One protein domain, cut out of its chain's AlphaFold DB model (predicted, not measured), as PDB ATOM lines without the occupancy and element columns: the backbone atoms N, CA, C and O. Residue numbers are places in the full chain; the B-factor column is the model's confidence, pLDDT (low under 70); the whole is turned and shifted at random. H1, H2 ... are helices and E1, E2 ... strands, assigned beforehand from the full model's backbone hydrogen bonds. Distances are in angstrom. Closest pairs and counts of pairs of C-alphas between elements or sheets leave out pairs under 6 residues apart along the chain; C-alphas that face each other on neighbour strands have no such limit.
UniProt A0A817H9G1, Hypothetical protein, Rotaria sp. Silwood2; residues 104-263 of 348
ATOM      1  N   TRP A 104     -18.195   7.826  35.041       82.75
ATOM      2  CA  TRP A 104     -18.411   7.361  33.669       82.75
ATOM      3  C   TRP A 104     -19.884   7.423  33.251       82.75
ATOM      4  O   TRP A 104     -20.198   7.920  32.176       82.75
ATOM      5  N   ALA A 105     -20.786   6.957  34.113       84.50
ATOM      6  CA  ALA A 105     -22.218   6.950  33.844       84.50
ATOM      7  C   ALA A 105     -22.779   8.380  33.757       84.50
ATOM      8  O   ALA A 105     -23.632   8.643  32.916       84.50
ATOM      9  N   GLN A 106     -22.253   9.316  34.558       87.12
ATOM     10  CA  GLN A 106     -22.649  10.733  34.493       87.12
ATOM     11  C   GLN A 106     -22.263  11.341  33.149       87.12
ATOM     12  O   GLN A 106     -23.084  11.982  32.496       87.12
ATOM     13  N   ARG A 107     -21.029  11.079  32.700       90.62
ATOM     14  CA  ARG A 107     -20.544  11.533  31.395       90.62
ATOM     15  C   ARG A 107     -21.335  10.915  30.244       90.62
ATOM     16  O   ARG A 107     -21.731  11.644  29.345       90.62
ATOM     17  N   ASP A 108     -21.582   9.608  30.281       93.56
ATOM     18  CA  ASP A 108     -22.348   8.909  29.242       93.56
ATOM     19  C   ASP A 108     -23.769   9.480  29.095       93.56
ATOM     20  O   ASP A 108     -24.216   9.805  27.993       93.56
ATOM     21  N   ILE A 109     -24.459   9.685  30.219       94.88
ATOM     22  CA  ILE A 109     -25.793  10.280  30.218       94.88
ATOM     23  C   ILE A 109     -25.759  11.751  29.784       94.88
ATOM     24  O   ILE A 109     -26.663  12.200  29.077       94.88
ATOM     25  N   ALA A 110     -24.748  12.523  30.188       93.56
ATOM     26  CA  ALA A 110     -24.593  13.909  29.750       93.56
ATOM     27  C   ALA A 110     -24.385  14.007  28.229       93.56
ATOM     28  O   ALA A 110     -25.040  14.827  27.581       93.56
ATOM     29  N   GLU A 111     -23.551  13.136  27.656       95.25
ATOM     30  CA  GLU A 111     -23.314  13.044  26.210       95.25
ATOM     31  C   GLU A 111     -24.620  12.746  25.459       95.25
ATOM     32  O   GLU A 111     -24.999  13.453  24.521       95.25
ATOM     33  N   TYR A 112     -25.369  11.754  25.943       96.88
ATOM     34  CA  TYR A 112     -26.671  11.391  25.398       96.88
ATOM     35  C   TYR A 112     -27.691  12.536  25.465       96.88
ATOM     36  O   TYR A 112     -28.311  12.892  24.456       96.88
ATOM     37  N   ARG A 113     -27.869  13.147  26.644       96.00
ATOM     38  CA  ARG A 113     -28.829  14.245  26.843       96.00
ATOM     39  C   ARG A 113     -28.489  15.459  25.978       96.00
ATOM     40  O   ARG A 113     -29.412  16.120  25.506       96.00
ATOM     41  N   SER A 114     -27.202  15.681  25.706       95.56
ATOM     42  CA  SER A 114     -26.696  16.743  24.826       95.56
ATOM     43  C   SER A 114     -26.794  16.411  23.329       95.56
ATOM     44  O   SER A 114     -26.433  17.236  22.494       95.56
ATOM     45  N   GLY A 115     -27.291  15.223  22.968       95.12
ATOM     46  CA  GLY A 115     -27.493  14.819  21.574       95.12
ATOM     47  C   GLY A 115     -26.195  14.471  20.849       95.12
ATOM     48  O   GLY A 115     -26.099  14.687  19.636       95.12
ATOM     49  N   TYR A 116     -25.208  13.953  21.586       96.00
ATOM     50  CA  TYR A 116     -23.930  13.496  21.051       96.00
ATOM     51  C   TYR A 116     -23.209  14.579  20.223       96.00
ATOM     52  O   TYR A 116     -23.074  14.449  18.994       96.00
ATOM     53  N   PRO A 117     -22.805  15.704  20.847       93.69
ATOM     54  CA  PRO A 117     -22.148  16.805  20.144       93.69
ATOM     55  C   PRO A 117     -20.865  16.364  19.426       93.69
ATOM     56  O   PRO A 117     -20.635  16.796  18.295       93.69
ATOM     57  N   ASP A 118     -20.104  15.440  20.020       91.62
ATOM     58  CA  ASP A 118     -18.796  15.006  19.515       91.62
ATOM     59  C   ASP A 118     -18.857  13.718  18.667       91.62
ATOM     60  O   ASP A 118     -17.826  13.188  18.230       91.62
ATOM     61  N   ALA A 119     -20.059  13.194  18.391       92.00
ATOM     62  CA  ALA A 119     -20.214  11.997  17.569       92.00
ATOM     63  C   ALA A 119     -19.755  12.239  16.125       92.00
ATOM     64  O   ALA A 119     -20.332  13.037  15.375       92.00
ATOM     65  N   ARG A 120     -18.742  11.472  15.706       93.38
ATOM     66  CA  ARG A 120     -18.224  11.483  14.333       93.38
ATOM     67  C   ARG A 120     -19.321  11.095  13.346       93.38
ATOM     68  O   ARG A 120     -19.977  10.072  13.517       93.38
ATOM     69  N   GLN A 121     -19.461  11.897  12.293       95.19
ATOM     70  CA  GLN A 121     -20.446  11.676  11.240       95.19
ATOM     71  C   GLN A 121     -19.785  11.120   9.975       95.19
ATOM     72  O   GLN A 121     -18.780  11.648   9.498       95.19
ATOM     73  N   TYR A 122     -20.398  10.092   9.400       95.25
ATOM     74  CA  TYR A 122     -19.992   9.423   8.168       95.25
ATOM     75  C   TYR A 122     -21.174   9.425   7.185       95.25
ATOM     76  O   TYR A 122     -21.933   8.461   7.134       95.25
ATOM     77  N   PRO A 123     -21.344  10.481   6.362       91.94
ATOM     78  CA  PRO A 123     -22.554  10.697   5.552       91.94
ATOM     79  C   PRO A 123     -22.880   9.626   4.497       91.94
ATOM     80  O   PRO A 123     -23.900   9.727   3.824       91.94
ATOM     81  N   ARG A 124     -21.988   8.651   4.278       93.50
ATOM     82  CA  ARG A 124     -22.170   7.557   3.310       93.50
ATOM     83  C   ARG A 124     -22.598   6.236   3.958       93.50
ATOM     84  O   ARG A 124     -23.020   5.345   3.229       93.50
ATOM     85  N   ILE A 125     -22.451   6.100   5.277       94.50
ATOM     86  CA  ILE A 125     -22.853   4.900   6.020       94.50
ATOM     87  C   ILE A 125     -24.340   5.016   6.326       94.50
ATOM     88  O   ILE A 125     -24.765   6.043   6.842       94.50
ATOM     89  N   LYS A 126     -25.111   3.977   6.002       97.06
ATOM     90  CA  LYS A 126     -26.577   3.979   6.114       97.06
ATOM     91  C   LYS A 126     -27.141   2.648   6.614       97.06
ATOM     92  O   LYS A 126     -28.287   2.316   6.323       97.06
ATOM     93  N   ASP A 127     -26.315   1.864   7.297       97.88
ATOM     94  CA  ASP A 127     -26.622   0.491   7.688       97.88
ATOM     95  C   ASP A 127     -27.814   0.427   8.647       97.88
ATOM     96  O   ASP A 127     -28.684  -0.428   8.484       97.88
ATOM     97  N   ASN A 128     -27.920   1.359   9.601       98.31
ATOM     98  CA  ASN A 128     -29.077   1.418  10.489       98.31
ATOM     99  C   ASN A 128     -30.333   1.723   9.673       98.31
ATOM    100  O   ASN A 128     -31.322   0.999   9.783       98.31
ATOM    101  N   TYR A 129     -30.301   2.739   8.805       98.56
ATOM    102  CA  TYR A 129     -31.455   3.048   7.955       98.56
ATOM    103  C   TYR A 129     -31.839   1.861   7.059       98.56
ATOM    104  O   TYR A 129     -33.006   1.470   7.046       98.56
ATOM    105  N   ASP A 130     -30.872   1.245   6.370       98.69
ATOM    106  CA  ASP A 130     -31.081   0.080   5.504       98.69
ATOM    107  C   ASP A 130     -31.649  -1.120   6.288       98.69
ATOM    108  O   ASP A 130     -32.515  -1.834   5.774       98.69
ATOM    109  N   PHE A 131     -31.238  -1.326   7.543       98.75
ATOM    110  CA  PHE A 131     -31.827  -2.330   8.432       98.75
ATOM    111  C   PHE A 131     -33.293  -2.002   8.745       98.75
ATOM    112  O   PHE A 131     -34.166  -2.857   8.584       98.75
ATOM    113  N   TYR A 132     -33.595  -0.753   9.107       98.75
ATOM    114  CA  TYR A 132     -34.950  -0.317   9.454       98.75
ATOM    115  C   TYR A 132     -35.926  -0.299   8.283       98.75
ATOM    116  O   TYR A 132     -37.122  -0.491   8.498       98.75
ATOM    117  N   ILE A 133     -35.455  -0.136   7.047       98.56
ATOM    118  CA  ILE A 133     -36.277  -0.338   5.842       98.56
ATOM    119  C   ILE A 133     -36.257  -1.789   5.346       98.56
ATOM    120  O   ILE A 133     -36.819  -2.085   4.291       98.56
ATOM    121  N   ASN A 134     -35.692  -2.706   6.140       98.56
ATOM    122  CA  ASN A 134     -35.666  -4.146   5.904       98.56
ATOM    123  C   ASN A 134     -34.891  -4.552   4.633       98.56
ATOM    124  O   ASN A 134     -35.243  -5.531   3.974       98.56
ATOM    125  N   LYS A 135     -33.849  -3.794   4.266       98.56
ATOM    126  CA  LYS A 135     -32.950  -4.102   3.138       98.56
ATOM    127  C   LYS A 135     -31.763  -4.970   3.531       98.56
ATOM    128  O   LYS A 135     -31.281  -5.721   2.688       98.56
ATOM    129  N   ILE A 136     -31.307  -4.883   4.778       98.38
ATOM    130  CA  ILE A 136     -30.224  -5.720   5.305       98.38
ATOM    131  C   ILE A 136     -30.662  -6.452   6.576       98.38
ATOM    132  O   ILE A 136     -31.629  -6.064   7.237       98.38
ATOM    133  N   CYS A 137     -29.953  -7.532   6.897       97.88
ATOM    134  CA  CYS A 137     -30.103  -8.249   8.157       97.88
ATOM    135  C   CYS A 137     -29.298  -7.575   9.267       97.88
ATOM    136  O   CYS A 137     -28.294  -6.913   9.018       97.88
ATOM    137  N   SER A 138     -29.705  -7.825  10.507       97.38
ATOM    138  CA  SER A 138     -28.814  -7.627  11.649       97.38
ATOM    139  C   SER A 138     -27.687  -8.669  11.641       97.38
ATOM    140  O   SER A 138     -27.869  -9.810  11.214       97.38
ATOM    141  N   HIS A 139     -26.519  -8.283  12.146       94.94
ATOM    142  CA  HIS A 139     -25.326  -9.131  12.251       94.94
ATOM    143  C   HIS A 139     -24.668  -8.993  13.630       94.94
ATOM    144  O   HIS A 139     -24.783  -7.920  14.218       94.94
ATOM    145  N   PRO A 140     -23.949 -10.004  14.150       93.56
ATOM    146  CA  PRO A 140     -23.800 -11.357  13.606       93.56
ATOM    147  C   PRO A 140     -25.043 -12.229  13.852       93.56
ATOM    148  O   PRO A 140     -25.819 -11.972  14.774       93.56
ATOM    149  N   ASP A 141     -25.224 -13.256  13.014       89.38
ATOM    150  CA  ASP A 141     -26.258 -14.302  13.142       89.38
ATOM    151  C   ASP A 141     -27.683 -13.776  13.397       89.38
ATOM    152  O   ASP A 141     -28.459 -14.353  14.164       89.38
ATOM    153  N   GLY A 142     -28.005 -12.622  12.814       94.69
ATOM    154  CA  GLY A 142     -29.295 -11.966  12.960       94.69
ATOM    155  C   GLY A 142     -30.265 -12.317  11.837       94.69
ATOM    156  O   GLY A 142     -30.148 -13.336  11.160       94.69
ATOM    157  N   ASP A 143     -31.273 -11.471  11.674       97.75
ATOM    158  CA  ASP A 143     -32.283 -11.591  10.623       97.75
ATOM    159  C   ASP A 143     -32.722 -10.181  10.188       97.75
ATOM    160  O   ASP A 143     -32.319  -9.170  10.783       97.75
ATOM    161  N   PHE A 144     -33.541 -10.110   9.147       98.56
ATOM    162  CA  PHE A 144     -34.261  -8.910   8.744       98.56
ATOM    163  C   PHE A 144     -35.222  -8.467   9.853       98.56
ATOM    164  O   PHE A 144     -35.848  -9.308  10.503       98.56
ATOM    165  N   ILE A 145     -35.383  -7.159  10.055       98.75
ATOM    166  CA  ILE A 145     -36.206  -6.618  11.146       98.75
ATOM    167  C   ILE A 145     -37.652  -7.147  11.130       98.75
ATOM    168  O   ILE A 145     -38.170  -7.529  12.178       98.75
ATOM    169  N   ASP A 146     -38.266  -7.300   9.952       98.62
ATOM    170  CA  ASP A 146     -39.618  -7.859   9.816       98.62
ATOM    171  C   ASP A 146     -39.673  -9.330  10.270       98.62
ATOM    172  O   ASP A 146     -40.659  -9.769  10.867       98.62
ATOM    173  N   ASN A 147     -38.608 -10.103  10.031       98.50
ATOM    174  CA  ASN A 147     -38.514 -11.479  10.512       98.50
ATOM    175  C   ASN A 147     -38.252 -11.540  12.017       98.50
ATOM    176  O   ASN A 147     -38.823 -12.410  12.671       98.50
ATOM    177  N   ILE A 148     -37.435 -10.635  12.568       98.44
ATOM    178  CA  ILE A 148     -37.222 -10.533  14.017       98.44
ATOM    179  C   ILE A 148     -38.565 -10.286  14.703       98.44
ATOM    180  O   ILE A 148     -38.972 -11.066  15.559       98.44
ATOM    181  N   HIS A 149     -39.305  -9.262  14.271       98.56
ATOM    182  CA  HIS A 149     -40.609  -8.937  14.852       98.56
ATOM    183  C   HIS A 149     -41.619 -10.074  14.703       98.56
ATOM    184  O   HIS A 149     -42.349 -10.364  15.643       98.56
ATOM    185  N   LYS A 150     -41.652 -10.748  13.547       98.12
ATOM    186  CA  LYS A 150     -42.626 -11.816  13.284       98.12
ATOM    187  C   LYS A 150     -42.299 -13.137  13.982       98.12
ATOM    188  O   LYS A 150     -43.217 -13.851  14.372       98.12
ATOM    189  N   LYS A 151     -41.022 -13.517  14.045       98.06
ATOM    190  CA  LYS A 151     -40.601 -14.873  14.436       98.06
ATOM    191  C   LYS A 151     -39.981 -14.940  15.828       98.06
ATOM    192  O   LYS A 151     -39.904 -16.033  16.369       98.06
ATOM    193  N   TRP A 152     -39.472 -13.827  16.364       97.81
ATOM    194  CA  TRP A 152     -38.764 -13.825  17.652       97.81
ATOM    195  C   TRP A 152     -39.646 -13.314  18.798       97.81
ATOM    196  O   TRP A 152     -39.275 -13.474  19.959       97.81
ATOM    197  N   PHE A 153     -40.808 -12.719  18.503       97.38
ATOM    198  CA  PHE A 153     -41.805 -12.371  19.518       97.38
ATOM    199  C   PHE A 153     -42.252 -13.636  20.270       97.38
ATOM    200  O   PHE A 153     -42.586 -14.639  19.639       97.38
ATOM    201  N   GLY A 154     -42.200 -13.616  21.605       96.62
ATOM    202  CA  GLY A 154     -42.417 -14.798  22.448       96.62
ATOM    203  C   GLY A 154     -41.271 -15.830  22.486       96.62
ATOM    204  O   GLY A 154     -41.288 -16.719  23.338       96.62
ATOM    205  N   ASP A 155     -40.234 -15.730  21.640       97.62
ATOM    206  CA  ASP A 155     -39.053 -16.613  21.696       97.62
ATOM    207  C   ASP A 155     -38.021 -16.077  22.698       97.62
ATOM    208  O   ASP A 155     -36.928 -15.601  22.370       97.62
ATOM    209  N   TYR A 156     -38.381 -16.150  23.978       97.62
ATOM    210  CA  TYR A 156     -37.563 -15.586  25.045       97.62
ATOM    211  C   TYR A 156     -36.188 -16.244  25.179       97.62
ATOM    212  O   TYR A 156     -35.233 -15.595  25.603       97.62
ATOM    213  N   ARG A 157     -36.060 -17.529  24.827       97.19
ATOM    214  CA  ARG A 157     -34.769 -18.227  24.873       97.19
ATOM    215  C   ARG A 157     -33.804 -17.617  23.863       97.19
ATOM    216  O   ARG A 157     -32.634 -17.417  24.187       97.19
ATOM    217  N   ARG A 158     -34.285 -17.311  22.657       96.88
ATOM    218  CA  ARG A 158     -33.482 -16.645  21.633       96.88
ATOM    219  C   ARG A 158     -33.057 -15.246  22.061       96.88
ATOM    220  O   ARG A 158     -31.879 -14.926  21.935       96.88
ATOM    221  N   LEU A 159     -33.985 -14.445  22.588       97.25
ATOM    222  CA  LEU A 159     -33.708 -13.070  23.028       97.25
ATOM    223  C   LEU A 159     -32.718 -13.011  24.207       97.25
ATOM    224  O   LEU A 159     -31.891 -12.099  24.295       97.25
ATOM    225  N   GLU A 160     -32.737 -14.011  25.088       97.06
ATOM    226  CA  GLU A 160     -31.763 -14.120  26.178       97.06
ATOM    227  C   GLU A 160     -30.356 -14.461  25.659       97.06
ATOM    228  O   GLU A 160     -29.398 -13.777  26.007       97.06
ATOM    229  N   ILE A 161     -30.222 -15.484  24.803       93.75
ATOM    230  CA  ILE A 161     -28.913 -16.033  24.396       93.75
ATOM    231  C   ILE A 161     -28.249 -15.211  23.281       93.75
ATOM    232  O   ILE A 161     -27.026 -15.089  23.238       93.75
ATOM    233  N   HIS A 162     -29.023 -14.664  22.341       90.38
ATOM    234  CA  HIS A 162     -28.471 -13.900  21.223       90.38
ATOM    235  C   HIS A 162     -28.270 -12.441  21.628       90.38
ATOM    236  O   HIS A 162     -29.220 -11.739  21.953       90.38
ATOM    237  N   HIS A 163     -27.033 -11.947  21.605       85.56
ATOM    238  CA  HIS A 163     -26.740 -10.559  21.989       85.56
ATOM    239  C   HIS A 163     -26.574  -9.611  20.794       85.56
ATOM    240  O   HIS A 163     -26.600  -8.395  20.978       85.56
ATOM    241  N   GLY A 164     -26.446 -10.140  19.571       90.06
ATOM    242  CA  GLY A 164     -26.141  -9.348  18.377       90.06
ATOM    243  C   GLY A 164     -27.267  -8.401  17.958       90.06
ATOM    244  O   GLY A 164     -26.997  -7.313  17.460       90.06
ATOM    245  N   TYR A 165     -28.528  -8.762  18.206       95.69
ATOM    246  CA  TYR A 165     -29.677  -8.013  17.687       95.69
ATOM    247  C   TYR A 165     -29.911  -6.659  18.376       95.69
ATOM    248  O   TYR A 165     -30.455  -5.747  17.757       95.69
ATOM    249  N   ILE A 166     -29.532  -6.510  19.652       97.38
ATOM    250  CA  ILE A 166     -30.011  -5.385  20.473       97.38
ATOM    251  C   ILE A 166     -29.516  -4.030  19.957       97.38
ATOM    252  O   ILE A 166     -30.247  -3.048  20.003       97.38
ATOM    253  N   GLN A 167     -28.296  -3.981  19.421       97.31
ATOM    254  CA  GLN A 167     -27.729  -2.764  18.839       97.31
ATOM    255  C   GLN A 167     -28.360  -2.381  17.505       97.31
ATOM    256  O   GLN A 167     -28.393  -1.200  17.193       97.31
ATOM    257  N   TRP A 168     -28.880  -3.353  16.756       98.38
ATOM    258  CA  TRP A 168     -29.614  -3.093  15.519       98.38
ATOM    259  C   TRP A 168     -31.047  -2.639  15.803       98.38
ATOM    260  O   TRP A 168     -31.525  -1.690  15.192       98.38
ATOM    261  N   LEU A 169     -31.726  -3.278  16.766       98.50
ATOM    262  CA  LEU A 169     -33.080  -2.883  17.173       98.50
ATOM    263  C   LEU A 169     -33.124  -1.561  17.943       98.50
ATOM    264  O   LEU A 169     -34.182  -0.947  17.998       98.50
ATOM    265  N   PHE A 170     -32.016  -1.151  18.562       98.69
ATOM    266  CA  PHE A 170     -31.918   0.087  19.335       98.69
ATOM    267  C   PHE A 170     -30.537   0.730  19.125       98.69
ATOM    268  O   PHE A 170     -29.672   0.669  20.015       98.69
ATOM    269  N   PRO A 171     -30.279   1.281  17.926       98.31
ATOM    270  CA  PRO A 171     -29.001   1.902  17.624       98.31
ATOM    271  C   PRO A 171     -28.859   3.217  18.395       98.31
ATOM    272  O   PRO A 171     -29.833   3.896  18.701       98.31
ATOM    273  N   LEU A 172     -27.619   3.568  18.720       98.06
ATOM    274  CA  LEU A 172     -27.248   4.817  19.387       98.06
ATOM    275  C   LEU A 172     -26.086   5.438  18.626       98.06
ATOM    276  O   LEU A 172     -25.355   4.719  17.946       98.06
ATOM    277  N   GLN A 173     -25.874   6.745  18.776       97.56
ATOM    278  CA  GLN A 173     -24.761   7.441  18.113       97.56
ATOM    279  C   GLN A 173     -23.383   7.074  18.714       97.56
ATOM    280  O   GLN A 173     -22.340   7.458  18.189       97.56
ATOM    281  N   GLU A 174     -23.364   6.278  19.788       94.06
ATOM    282  CA  GLU A 174     -22.170   5.713  20.423       94.06
ATOM    283  C   GLU A 174     -21.898   4.257  19.991       94.06
ATOM    284  O   GLU A 174     -22.812   3.462  19.742       94.06
ATOM    285  N   ARG A 175     -20.616   3.870  19.955       93.62
ATOM    286  CA  ARG A 175     -20.201   2.490  19.653       93.62
ATOM    287  C   ARG A 175     -20.609   1.553  20.798       93.62
ATOM    288  O   ARG A 175     -20.312   1.815  21.957       93.62
ATOM    289  N   GLY A 176     -21.271   0.446  20.462       91.38
ATOM    290  CA  GLY A 176     -21.559  -0.643  21.403       91.38
ATOM    291  C   GLY A 176     -20.602  -1.833  21.264       91.38
ATOM    292  O   GLY A 176     -19.555  -1.732  20.632       91.38
ATOM    293  N   LEU A 177     -20.979  -2.975  21.845       91.69
ATOM    294  CA  LEU A 177     -20.156  -4.195  21.892       91.69
ATOM    295  C   LEU A 177     -20.211  -5.025  20.600       91.69
ATOM    296  O   LEU A 177     -19.287  -5.769  20.287       91.69
ATOM    297  N   ASN A 178     -21.297  -4.907  19.846       93.56
ATOM    298  CA  ASN A 178     -21.447  -5.484  18.525       93.56
ATOM    299  C   ASN A 178     -20.780  -4.570  17.491       93.56
ATOM    300  O   ASN A 178     -21.342  -3.538  17.124       93.56
ATOM    301  N   TYR A 179     -19.595  -4.967  17.031       92.12
ATOM    302  CA  TYR A 179     -18.818  -4.241  16.023       92.12
ATOM    303  C   TYR A 179     -19.422  -4.300  14.619       92.12
ATOM    304  O   TYR A 179     -19.072  -3.469  13.790       92.12
ATOM    305  N   SER A 180     -20.326  -5.247  14.353       94.31
ATOM    306  CA  SER A 180     -21.054  -5.301  13.083       94.31
ATOM    307  C   SER A 180     -22.160  -4.252  12.996       94.31
ATOM    308  O   SER A 180     -22.608  -3.963  11.898       94.31
ATOM    309  N   ALA A 181     -22.609  -3.696  14.126       94.62
ATOM    310  CA  ALA A 181     -23.563  -2.594  14.146       94.62
ATOM    311  C   ALA A 181     -22.811  -1.256  14.165       94.62
ATOM    312  O   ALA A 181     -22.030  -0.978  15.088       94.62
ATOM    313  N   GLU A 182     -23.055  -0.418  13.162       95.56
ATOM    314  CA  GLU A 182     -22.463   0.916  13.106       95.56
ATOM    315  C   GLU A 182     -23.170   1.895  14.055       95.56
ATOM    316  O   GLU A 182     -24.390   1.810  14.230       95.56
ATOM    317  N   PRO A 183     -22.439   2.844  14.674       97.19
ATOM    318  CA  PRO A 183     -23.051   3.913  15.444       97.19
ATOM    319  C   PRO A 183     -24.051   4.677  14.577       97.19
ATOM    320  O   PRO A 183     -23.773   4.984  13.415       97.19
ATOM    321  N   LEU A 184     -25.198   4.996  15.161       98.06
ATOM    322  CA  LEU A 184     -26.281   5.716  14.510       98.06
ATOM    323  C   LEU A 184     -25.803   7.082  14.017       98.06
ATOM    324  O   LEU A 184     -25.221   7.858  14.774       98.06
ATOM    325  N   GLN A 185     -26.065   7.390  12.752       97.94
ATOM    326  CA  GLN A 185     -25.708   8.678  12.167       97.94
ATOM    327  C   GLN A 185     -26.890   9.654  12.225       97.94
ATOM    328  O   GLN A 185     -28.045   9.256  12.066       97.94
ATOM    329  N   LYS A 186     -26.624  10.961  12.357       97.12
ATOM    330  CA  LYS A 186     -27.690  11.984  12.433       97.12
ATOM    331  C   LYS A 186     -28.581  11.985  11.189       97.12
ATOM    332  O   LYS A 186     -29.792  12.130  11.285       97.12
ATOM    333  N   HIS A 187     -27.996  11.753  10.015       97.81
ATOM    334  CA  HIS A 187     -28.764  11.659   8.775       97.81
ATOM    335  C   HIS A 187     -29.639  10.391   8.705       97.81
ATOM    336  O   HIS A 187     -30.704  10.436   8.098       97.81
ATOM    337  N   GLU A 188     -29.237   9.281   9.336       98.50
ATOM    338  CA  GLU A 188     -30.062   8.069   9.430       98.50
ATOM    339  C   GLU A 188     -31.272   8.294  10.337       98.50
ATOM    340  O   GLU A 188     -32.365   7.862   9.986       98.50
ATOM    341  N   ILE A 189     -31.102   9.020  11.453       98.44
ATOM    342  CA  ILE A 189     -32.212   9.422  12.334       98.44
ATOM    343  C   ILE A 189     -33.283  10.156  11.522       98.44
ATOM    344  O   ILE A 189     -34.450   9.768  11.540       98.44
ATOM    345  N   GLU A 190     -32.882  11.159  10.740       98.19
ATOM    346  CA  GLU A 190     -33.798  11.922   9.888       98.19
ATOM    347  C   GLU A 190     -34.487  11.059   8.822       98.19
ATOM    348  O   GLU A 190     -35.671  11.247   8.540       98.19
ATOM    349  N   LEU A 191     -33.767  10.110   8.217       98.38
ATOM    350  CA  LEU A 191     -34.334   9.200   7.218       98.38
ATOM    351  C   LEU A 191     -35.347   8.229   7.834       98.38
ATOM    352  O   LEU A 191     -36.425   8.045   7.271       98.38
ATOM    353  N   ILE A 192     -35.032   7.645   8.992       98.62
ATOM    354  CA  ILE A 192     -35.928   6.730   9.713       98.62
ATOM    355  C   ILE A 192     -37.179   7.478  10.180       98.62
ATOM    356  O   ILE A 192     -38.281   6.978   9.992       98.62
ATOM    357  N   LYS A 193     -37.038   8.692  10.729       98.50
ATOM    358  CA  LYS A 193     -38.177   9.506  11.189       98.50
ATOM    359  C   LYS A 193     -39.120   9.923  10.056       98.50
ATOM    360  O   LYS A 193     -40.316  10.062  10.284       98.50
ATOM    361  N   LYS A 194     -38.599  10.121   8.840       98.38
ATOM    362  CA  LYS A 194     -39.405  10.452   7.650       98.38
ATOM    363  C   LYS A 194     -40.133   9.247   7.051       98.38
ATOM    364  O   LYS A 194     -41.107   9.440   6.328       98.38
ATOM    365  N   ASP A 195     -39.672   8.029   7.324       98.38
ATOM    366  CA  ASP A 195     -40.310   6.792   6.877       98.38
ATOM    367  C   ASP A 195     -41.188   6.225   8.002       98.38
ATOM    368  O   ASP A 195     -40.707   5.618   8.957       98.38
ATOM    369  N   GLU A 196     -42.506   6.401   7.880       97.81
ATOM    370  CA  GLU A 196     -43.478   5.969   8.894       97.81
ATOM    371  C   GLU A 196     -43.353   4.474   9.239       97.81
ATOM    372  O   GLU A 196     -43.494   4.077  10.399       97.81
ATOM    373  N   LYS A 197     -43.041   3.625   8.250       98.38
ATOM    374  CA  LYS A 197     -42.890   2.183   8.466       98.38
ATOM    375  C   LYS A 197     -41.603   1.882   9.234       98.38
ATOM    376  O   LYS A 197     -41.621   1.038  10.131       98.38
ATOM    377  N   ALA A 198     -40.506   2.558   8.896       98.56
ATOM    378  CA  ALA A 198     -39.237   2.450   9.613       98.56
ATOM    379  C   ALA A 198     -39.370   2.931  11.067       98.56
ATOM    380  O   ALA A 198     -38.972   2.217  11.985       98.56
ATOM    381  N   LEU A 199     -40.009   4.082  11.289       98.44
ATOM    382  CA  LEU A 199     -40.246   4.618  12.629       98.44
ATOM    383  C   LEU A 199     -41.116   3.669  13.471       98.44
ATOM    384  O   LEU A 199     -40.755   3.319  14.596       98.44
ATOM    385  N   LYS A 200     -42.207   3.141  12.900       98.44
ATOM    386  CA  LYS A 200     -43.092   2.174  13.578       98.44
ATOM    387  C   LYS A 200     -42.390   0.863  13.952       98.44
ATOM    388  O   LYS A 200     -42.784   0.197  14.916       98.44
ATOM    389  N   ARG A 201     -41.338   0.472  13.229       98.75
ATOM    390  CA  ARG A 201     -40.525  -0.699  13.587       98.75
ATOM    391  C   ARG A 201     -39.756  -0.493  14.892       98.75
ATOM    392  O   ARG A 201     -39.585  -1.471  15.609       98.75
ATOM    393  N   ILE A 202     -39.387   0.735  15.266       98.75
ATOM    394  CA  ILE A 202     -38.783   1.022  16.582       98.75
ATOM    395  C   ILE A 202     -39.789   0.728  17.696       98.75
ATOM    396  O   ILE A 202     -39.477   0.003  18.639       98.75
ATOM    397  N   LEU A 203     -41.031   1.201  17.548       98.69
ATOM    398  CA  LEU A 203     -42.104   0.898  18.497       98.69
ATOM    399  C   LEU A 203     -42.406  -0.608  18.563       98.69
ATOM    400  O   LEU A 203     -42.647  -1.156  19.637       98.69
ATOM    401  N   THR A 204     -42.345  -1.302  17.427       98.81
ATOM    402  CA  THR A 204     -42.528  -2.761  17.370       98.81
ATOM    403  C   THR A 204     -41.390  -3.497  18.089       98.81
ATOM    404  O   THR A 204     -41.651  -4.422  18.858       98.81
ATOM    405  N   SER A 205     -40.139  -3.047  17.927       98.88
ATOM    406  CA  SER A 205     -38.992  -3.545  18.700       98.88
ATOM    407  C   SER A 205     -39.176  -3.304  20.198       98.88
ATOM    408  O   SER A 205     -38.876  -4.187  20.999       98.88
ATOM    409  N   TYR A 206     -39.683  -2.133  20.589       98.88
ATOM    410  CA  TYR A 206     -39.953  -1.810  21.989       98.88
ATOM    411  C   TYR A 206     -40.989  -2.761  22.600       98.88
ATOM    412  O   TYR A 206     -40.726  -3.339  23.649       98.88
ATOM    413  N   LYS A 207     -42.103  -3.020  21.903       98.88
ATOM    414  CA  LYS A 207     -43.110  -4.009  22.327       98.88
ATOM    415  C   LYS A 207     -42.537  -5.417  22.476       98.88
ATOM    416  O   LYS A 207     -42.838  -6.087  23.455       98.88
ATOM    417  N   LEU A 208     -41.692  -5.849  21.536       98.81
ATOM    418  CA  LEU A 208     -41.000  -7.138  21.618       98.81
ATOM    419  C   LEU A 208     -40.132  -7.227  22.881       98.81
ATOM    420  O   LEU A 208     -40.127  -8.252  23.559       98.81
ATOM    421  N   MET A 209     -39.416  -6.154  23.221       98.81
ATOM    422  CA  MET A 209     -38.591  -6.134  24.429       98.81
ATOM    423  C   MET A 209     -39.420  -6.021  25.712       98.81
ATOM    424  O   MET A 209     -39.048  -6.636  26.706       98.81
ATOM    425  N   LEU A 210     -40.543  -5.297  25.704       98.88
ATOM    426  CA  LEU A 210     -41.479  -5.280  26.832       98.88
ATOM    427  C   LEU A 210     -42.007  -6.686  27.128       98.88
ATOM    428  O   LEU A 210     -41.886  -7.131  28.269       98.88
ATOM    429  N   ASP A 211     -42.482  -7.403  26.106       98.69
ATOM    430  CA  ASP A 211     -42.957  -8.790  26.229       98.69
ATOM    431  C   ASP A 211     -41.863  -9.689  26.830       98.69
ATOM    432  O   ASP A 211     -42.071 -10.386  27.826       98.69
ATOM    433  N   PHE A 212     -40.636  -9.578  26.317       98.62
ATOM    434  CA  PHE A 212     -39.482 -10.294  26.860       98.62
ATOM    435  C   PHE A 212     -39.194  -9.980  28.339       98.62
ATOM    436  O   PHE A 212     -38.816 -10.880  29.095       98.62
ATOM    437  N   TYR A 213     -39.401  -8.734  28.770       98.69
ATOM    438  CA  TYR A 213     -39.223  -8.305  30.159       98.69
ATOM    439  C   TYR A 213     -40.430  -8.581  31.063       98.69
ATOM    440  O   TYR A 213     -40.315  -8.419  32.277       98.69
ATOM    441  N   GLY A 214     -41.551  -9.068  30.524       98.56
ATOM    442  CA  GLY A 214     -42.749  -9.396  31.301       98.56
ATOM    443  C   GLY A 214     -43.803  -8.298  31.346       98.56
ATOM    444  O   GLY A 214     -44.657  -8.326  32.236       98.56
ATOM    445  N   PHE A 215     -43.752  -7.357  30.409       98.69
ATOM    446  CA  PHE A 215     -44.676  -6.238  30.300       98.69
ATOM    447  C   PHE A 215     -45.408  -6.221  28.955       98.69
ATOM    448  O   PHE A 215     -44.917  -6.736  27.955       98.69
ATOM    449  N   GLU A 216     -46.556  -5.558  28.917       98.00
ATOM    450  CA  GLU A 216     -47.302  -5.243  27.699       98.00
ATOM    451  C   GLU A 216     -47.493  -3.729  27.586       98.00
ATOM    452  O   GLU A 216     -47.702  -3.055  28.594       98.00
ATOM    453  N   LEU A 217     -47.428  -3.196  26.360       98.25
ATOM    454  CA  LEU A 217     -47.790  -1.809  26.067       98.25
ATOM    455  C   LEU A 217     -49.303  -1.707  25.862       98.25
ATOM    456  O   LEU A 217     -49.810  -2.143  24.829       98.25
ATOM    457  N   VAL A 218     -49.993  -1.113  26.831       97.44
ATOM    458  CA  VAL A 218     -51.456  -0.983  26.867       97.44
ATOM    459  C   VAL A 218     -51.933   0.121  25.928       97.44
ATOM    460  O   VAL A 218     -52.905  -0.056  25.196       97.44
ATOM    461  N   ASP A 219     -51.236   1.258  25.919       97.06
ATOM    462  CA  ASP A 219     -51.594   2.412  25.097       97.06
ATOM    463  C   ASP A 219     -50.338   3.026  24.459       97.06
ATOM    464  O   ASP A 219     -49.449   3.554  25.127       97.06
ATOM    465  N   GLU A 220     -50.266   2.972  23.126       96.50
ATOM    466  CA  GLU A 220     -49.140   3.506  22.347       96.50
ATOM    467  C   GLU A 220     -48.999   5.034  22.421       96.50
ATOM    468  O   GLU A 220     -47.918   5.559  22.152       96.50
ATOM    469  N   LYS A 221     -50.075   5.762  22.739       95.56
ATOM    470  CA  LYS A 221     -50.103   7.230  22.811       95.56
ATOM    471  C   LYS A 221     -49.684   7.745  24.178       95.56
ATOM    472  O   LYS A 221     -49.091   8.820  24.243       95.56
ATOM    473  N   THR A 222     -50.051   7.048  25.251       95.94
ATOM    474  CA  THR A 222     -49.658   7.427  26.619       95.94
ATOM    475  C   THR A 222     -48.351   6.767  27.038       95.94
ATOM    476  O   THR A 222     -47.651   7.309  27.886       95.94
ATOM    477  N   GLY A 223     -48.011   5.629  26.430       97.69
ATOM    478  CA  GLY A 223     -46.895   4.791  26.843       97.69
ATOM    479  C   GLY A 223     -47.212   3.885  28.027       97.69
ATOM    480  O   GLY A 223     -46.299   3.251  28.541       97.69
ATOM    481  N   GLU A 224     -48.468   3.829  28.475       97.56
ATOM    482  CA  GLU A 224     -48.877   3.013  29.617       97.56
ATOM    483  C   GLU A 224     -48.536   1.538  29.393       97.56
ATOM    484  O   GLU A 224     -48.880   0.959  28.360       97.56
ATOM    485  N   ILE A 225     -47.878   0.931  30.383       98.19
ATOM    486  CA  ILE A 225     -47.545  -0.491  30.380       98.19
ATOM    487  C   ILE A 225     -48.148  -1.201  31.590       98.19
ATOM    488  O   ILE A 225     -48.332  -0.611  32.655       98.19
ATOM    489  N   CYS A 226     -48.402  -2.496  31.448       97.44
ATOM    490  CA  CYS A 226     -48.833  -3.364  32.538       97.44
ATOM    491  C   CYS A 226     -48.019  -4.665  32.549       97.44
ATOM    492  O   CYS A 226     -47.229  -4.926  31.642       97.44
ATOM    493  N   ARG A 227     -48.174  -5.481  33.598       98.44
ATOM    494  CA  ARG A 227     -47.624  -6.846  33.621       98.44
ATOM    495  C   ARG A 227     -48.316  -7.690  32.546       98.44
ATOM    496  O   ARG A 227     -49.523  -7.557  32.373       98.44
ATOM    497  N   LEU A 228     -47.589  -8.624  31.932       98.12
ATOM    498  CA  LEU A 228     -48.226  -9.685  31.142       98.12
ATOM    499  C   LEU A 228     -49.261 -10.465  31.990       98.12
ATOM    500  O   LEU A 228     -49.032 -10.659  33.193       98.12
ATOM    501  N   PRO A 229     -50.368 -10.938  31.385       95.25
ATOM    502  CA  PRO A 229     -51.466 -11.604  32.090       95.25
ATOM    503  C   PRO A 229     -51.097 -13.007  32.601       95.25
ATOM    504  O   PRO A 229     -50.006 -13.515  32.339       95.25
ATOM    505  N   ASP A 230     -52.022 -13.628  33.343       90.44
ATOM    506  CA  ASP A 230     -52.019 -15.056  33.708       90.44
ATOM    507  C   ASP A 230     -50.675 -15.591  34.223       90.44
ATOM    508  O   ASP A 230     -50.204 -16.658  33.833       90.44
ATOM    509  N   ASP A 231     -50.023 -14.824  35.099       93.44
ATOM    510  CA  ASP A 231     -48.719 -15.144  35.686       93.44
ATOM    511  C   ASP A 231     -47.539 -15.258  34.698       93.44
ATOM    512  O   ASP A 231     -46.409 -15.517  35.132       93.44
ATOM    513  N   ALA A 232     -47.733 -14.988  33.401       95.75
ATOM    514  CA  ALA A 232     -46.677 -15.045  32.388       95.75
ATOM    515  C   ALA A 232     -45.489 -14.129  32.744       95.75
ATOM    516  O   ALA A 232     -44.321 -14.515  32.591       95.75
ATOM    517  N   TYR A 233     -45.785 -12.965  33.338       98.31
ATOM    518  CA  TYR A 233     -44.794 -12.004  33.825       98.31
ATOM    519  C   TYR A 233     -43.823 -12.603  34.857       98.31
ATOM    520  O   TYR A 233     -42.656 -12.217  34.894       98.31
ATOM    521  N   LYS A 234     -44.245 -13.578  35.681       98.19
ATOM    522  CA  LYS A 234     -43.433 -14.097  36.799       98.19
ATOM    523  C   LYS A 234     -42.125 -14.718  36.318       98.19
ATOM    524  O   LYS A 234     -41.070 -14.499  36.916       98.19
ATOM    525  N   SER A 235     -42.182 -15.494  35.235       97.56
ATOM    526  CA  SER A 235     -40.986 -16.122  34.662       97.56
ATOM    527  C   SER A 235     -40.037 -15.087  34.048       97.56
ATOM    528  O   SER A 235     -38.819 -15.235  34.155       97.56
ATOM    529  N   ARG A 236     -40.593 -14.021  33.458       98.38
ATOM    530  CA  ARG A 236     -39.836 -12.924  32.847       98.38
ATOM    531  C   ARG A 236     -39.174 -12.047  33.902       98.38
ATOM    532  O   ARG A 236     -37.979 -11.797  33.818       98.38
ATOM    533  N   PHE A 237     -39.893 -11.695  34.965       98.50
ATOM    534  CA  PHE A 237     -39.348 -10.935  36.091       98.50
ATOM    535  C   PHE A 237     -38.265 -11.709  36.838       98.50
ATOM    536  O   PHE A 237     -37.275 -11.122  37.277       98.50
ATOM    537  N   ARG A 238     -38.411 -13.037  36.969       98.31
ATOM    538  CA  ARG A 238     -37.342 -13.878  37.519       98.31
ATOM    539  C   ARG A 238     -36.073 -13.760  36.679       98.31
ATOM    540  O   ARG A 238     -35.027 -13.509  37.260       98.31
ATOM    541  N   ASN A 239     -36.178 -13.903  35.354       98.12
ATOM    542  CA  ASN A 239     -35.045 -13.696  34.451       98.12
ATOM    543  C   ASN A 239     -34.462 -12.287  34.635       98.12
ATOM    544  O   ASN A 239     -33.273 -12.165  34.914       98.12
ATOM    545  N   LEU A 240     -35.289 -11.241  34.562       98.06
ATOM    546  CA  LEU A 240     -34.814  -9.862  34.627       98.06
ATOM    547  C   LEU A 240     -34.061  -9.566  35.934       98.06
ATOM    548  O   LEU A 240     -33.028  -8.906  35.899       98.06
ATOM    549  N   ASN A 241     -34.506 -10.117  37.068       97.94
ATOM    550  CA  ASN A 241     -33.790  -9.993  38.341       97.94
ATOM    551  C   ASN A 241     -32.432 -10.712  38.368       97.94
ATOM    552  O   ASN A 241     -31.570 -10.324  39.157       97.94
ATOM    553  N   THR A 242     -32.246 -11.779  37.587       96.69
ATOM    554  CA  THR A 242     -31.030 -12.613  37.615       96.69
ATOM    555  C   THR A 242     -30.063 -12.330  36.466       96.69
ATOM    556  O   THR A 242     -28.876 -12.616  36.588       96.69
ATOM    557  N   SER A 243     -30.539 -11.742  35.371       95.69
ATOM    558  CA  SER A 243     -29.778 -11.506  34.143       95.69
ATOM    559  C   SER A 243     -29.401 -10.030  34.005       95.69
ATOM    560  O   SER A 243     -29.965  -9.294  33.198       95.69
ATOM    561  N   SER A 244     -28.411  -9.580  34.781       92.81
ATOM    562  CA  SER A 244     -28.025  -8.158  34.887       92.81
ATOM    563  C   SER A 244     -27.585  -7.501  33.571       92.81
ATOM    564  O   SER A 244     -27.698  -6.285  33.425       92.81
ATOM    565  N   HIS A 245     -27.143  -8.273  32.572       95.50
ATOM    566  CA  HIS A 245     -26.840  -7.740  31.240       95.50
ATOM    567  C   HIS A 245     -28.078  -7.115  30.567       95.50
ATOM    568  O   HIS A 245     -27.945  -6.182  29.769       95.50
ATOM    569  N   ASN A 246     -29.290  -7.560  30.925       97.94
ATOM    570  CA  ASN A 246     -30.533  -6.953  30.461       97.94
ATOM    571  C   ASN A 246     -30.688  -5.506  30.952       97.94
ATOM    572  O   ASN A 246     -31.344  -4.717  30.280       97.94
ATOM    573  N   TYR A 247     -30.018  -5.097  32.034       97.75
ATOM    574  CA  TYR A 247     -30.057  -3.706  32.490       97.75
ATOM    575  C   TYR A 247     -29.330  -2.758  31.537       97.75
ATOM    576  O   TYR A 247     -29.805  -1.651  31.290       97.75
ATOM    577  N   LEU A 248     -28.227  -3.217  30.935       95.94
ATOM    578  CA  LEU A 248     -27.523  -2.476  29.885       95.94
ATOM    579  C   LEU A 248     -28.349  -2.421  28.592       95.94
ATOM    580  O   LEU A 248     -28.334  -1.408  27.889       95.94
ATOM    581  N   ARG A 249     -29.111  -3.482  28.288       98.00
ATOM    582  CA  ARG A 249     -30.060  -3.483  27.165       98.00
ATOM    583  C   ARG A 249     -31.191  -2.474  27.390       98.00
ATOM    584  O   ARG A 249     -31.458  -1.687  26.489       98.00
ATOM    585  N   ILE A 250     -31.786  -2.431  28.586       98.75
ATOM    586  CA  ILE A 250     -32.816  -1.445  28.961       98.75
ATOM    587  C   ILE A 250     -32.269  -0.024  28.845       98.75
ATOM    588  O   ILE A 250     -32.899   0.814  28.208       98.75
ATOM    589  N   THR A 251     -31.070   0.242  29.367       97.94
ATOM    590  CA  THR A 251     -30.403   1.539  29.193       97.94
ATOM    591  C   THR A 251     -30.326   1.944  27.718       97.94
ATOM    592  O   THR A 251     -30.705   3.060  27.361       97.94
ATOM    593  N   ARG A 252     -29.875   1.033  26.845       98.25
ATOM    594  CA  ARG A 252     -29.786   1.291  25.402       98.25
ATOM    595  C   ARG A 252     -31.155   1.572  24.782       98.25
ATOM    596  O   ARG A 252     -31.271   2.514  24.003       98.25
ATOM    597  N   ILE A 253     -32.172   0.788  25.141       98.88
ATOM    598  CA  ILE A 253     -33.554   0.986  24.685       98.88
ATOM    599  C   ILE A 253     -34.029   2.388  25.070       98.88
ATOM    600  O   ILE A 253     -34.435   3.147  24.199       98.88
ATOM    601  N   LEU A 254     -33.908   2.771  26.345       98.88
ATOM    602  CA  LEU A 254     -34.355   4.075  26.840       98.88
ATOM    603  C   LEU A 254     -33.641   5.236  26.140       98.88
ATOM    604  O   LEU A 254     -34.290   6.198  25.740       98.88
ATOM    605  N   LYS A 255     -32.326   5.141  25.920       98.69
ATOM    606  CA  LYS A 255     -31.595   6.154  25.147       98.69
ATOM    607  C   LYS A 255     -32.129   6.240  23.709       98.69
ATOM    608  O   LYS A 255     -32.485   7.324  23.251       98.69
ATOM    609  N   CYS A 256     -32.287   5.094  23.045       98.81
ATOM    610  CA  CYS A 256     -32.747   5.003  21.661       98.81
ATOM    611  C   CYS A 256     -34.165   5.562  21.476       98.81
ATOM    612  O   CYS A 256     -34.419   6.245  20.489       98.81
ATOM    613  N   LEU A 257     -35.084   5.336  22.420       98.81
ATOM    614  CA  LEU A 257     -36.436   5.908  22.354       98.81
ATOM    615  C   LEU A 257     -36.398   7.442  22.245       98.81
ATOM    616  O   LEU A 257     -37.164   8.025  21.481       98.81
ATOM    617  N   GLY A 258     -35.458   8.093  22.936       98.00
ATOM    618  CA  GLY A 258     -35.268   9.545  22.857       98.00
ATOM    619  C   GLY A 258     -34.497  10.050  21.634       98.00
ATOM    620  O   GLY A 258     -34.338  11.260  21.498       98.00
ATOM    621  N   GLU A 259     -33.989   9.170  20.765       98.25
ATOM    622  CA  GLU A 259     -33.439   9.547  19.448       98.25
ATOM    623  C   GLU A 259     -34.538   9.603  18.369       98.25
ATOM    624  O   GLU A 259     -34.403  10.309  17.373       98.25
ATOM    625  N   PHE A 260     -35.649   8.884  18.574       98.19
ATOM    626  CA  PHE A 260     -36.699   8.670  17.573       98.19
ATOM    627  C   PHE A 260     -38.085   9.158  18.020       98.19
ATOM    628  O   PHE A 260     -39.095   8.538  17.711       98.19
ATOM    629  N   ASP A 261     -38.138  10.270  18.757       95.94
ATOM    630  CA  ASP A 261     -39.374  10.941  19.202       95.94
ATOM    631  C   ASP A 261     -40.316  10.094  20.087       95.94
ATOM    632  O   ASP A 261     -41.466  10.464  20.324       95.94
ATOM    633  N   TYR A 262     -39.816   8.997  20.659       98.50
ATOM    634  CA  TYR A 262     -40.534   8.142  21.608       98.50
ATOM    635  C   TYR A 262     -40.143   8.418  23.072       98.50
ATOM    636  O   TYR A 262     -40.282   7.551  23.934       98.50
ATOM    637  N   GLU A 263     -39.667   9.633  23.382       98.19
ATOM    638  CA  GLU A 263     -39.264  10.052  24.740       98.19
ATOM    639  C   GLU A 263     -40.370   9.782  25.776       98.19
ATOM    640  O   GLU A 263     -40.098   9.277  26.865       98.19
TER     641      GLU A 263
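This is residues 104 to 263 of the 348 residues of the protein "Hypothetical protein" of Rotaria sp. Silwood2 (UniProt A0A817H9G1). A rounded helical body is built on one long helix, H7: H2 and H6 lie side by side across the region where it begins, H3 crosses it partway along, and H8 lies across its last residues. H9 runs back the opposite way beside H7, with short H5 near the middle of the body, and the small hairpin of E1 and E2 follows H7. The printed part has 160 residues, with nine named helices and two named strands, in the order H1 to H7, E1, E2, H8, H9; the strands form one antiparallel sheet, and the class is mostly helix. It is compact, with a radius of gyration of the C-alphas of 15.4 A and spans of 48 by 36 by 32 A.

H1, residues 104 to 113, is followed by H2, residues 127 to 132; the two are apart. H3 is residues 145 to 151, H4 156 to 161, and H5 166 to 169. H6, residues 186 to 194, touches H2 at a shallow tilt of 16 degrees, the same way, closest at the C-alphas of Tyr 129 and Glu 188, 5.4 A. H7, residues 196 to 213, is the hub. It touches H2 with residues 198 to 201 alone, about perpendicular at 81 degrees, closest at the C-alphas of Tyr 132 and Ala 198, 5.1 A. H6 and H7 only just touch, only at the corner by their link, with 3 pairs of C-alphas within 8 A. H7 touches H3 with residues 201 to 208 alone, at a steep tilt of 41 degrees, closest at the C-alphas of His 149 and Ser 205, 6.8 A. H4 is close to H7 but not clearly touching, with the C-alphas of Tyr 156 and Phe 212 closest at 5.9 A. E1, residues 215 to 217, and E2, 225 to 227, form a hairpin, with N 216 and O 226 within hydrogen-bond range at 2.9 A. H8, residues 232 to 242, touches residues 212 to 213 of H7 alone, closest at the C-alphas of Tyr 213 and Arg 236, 5.4 A. H9, residues 245 to 257, is close to H7 but not clearly touching, at a shallow tilt of 27 degrees, opposite ways, with the C-alphas of Tyr 206 and Ile 253 closest at 7.5 A. H9 is also close to H5 and H1 but not clearly touching either, with closest C-alphas at 7.0 A, Ile 166 and Arg 249, and at 7.2 A, Tyr 112 and Lys 255. Every O i to N i+4 pair is within hydrogen-bond range in H1, H2, H3, H4, H6 and H9, against 12 of 14 in H7 and 6 of 7 in H8; H5 is too short for such a pair.

H1 begins at C-alpha 104 (-18.411, 7.361, 33.669) and is 14.2 A long from first to last C-alpha. H7 is 26.0 A long, from C-alpha 196 (-43.478, 5.969, 8.894) to C-alpha 213. H8 is 16.7 A long, and H9 is 18.9 A long, ending at C-alpha 257 (-36.436, 5.908, 22.354).

The two C-alphas farthest apart, those of Arg 124 and Asp 230, are 48.2 A apart. The printed part has no cut; the links H1 to H2, H2 to H3 and H5 to H6 are long. No printed residue is under 70 in pLDDT.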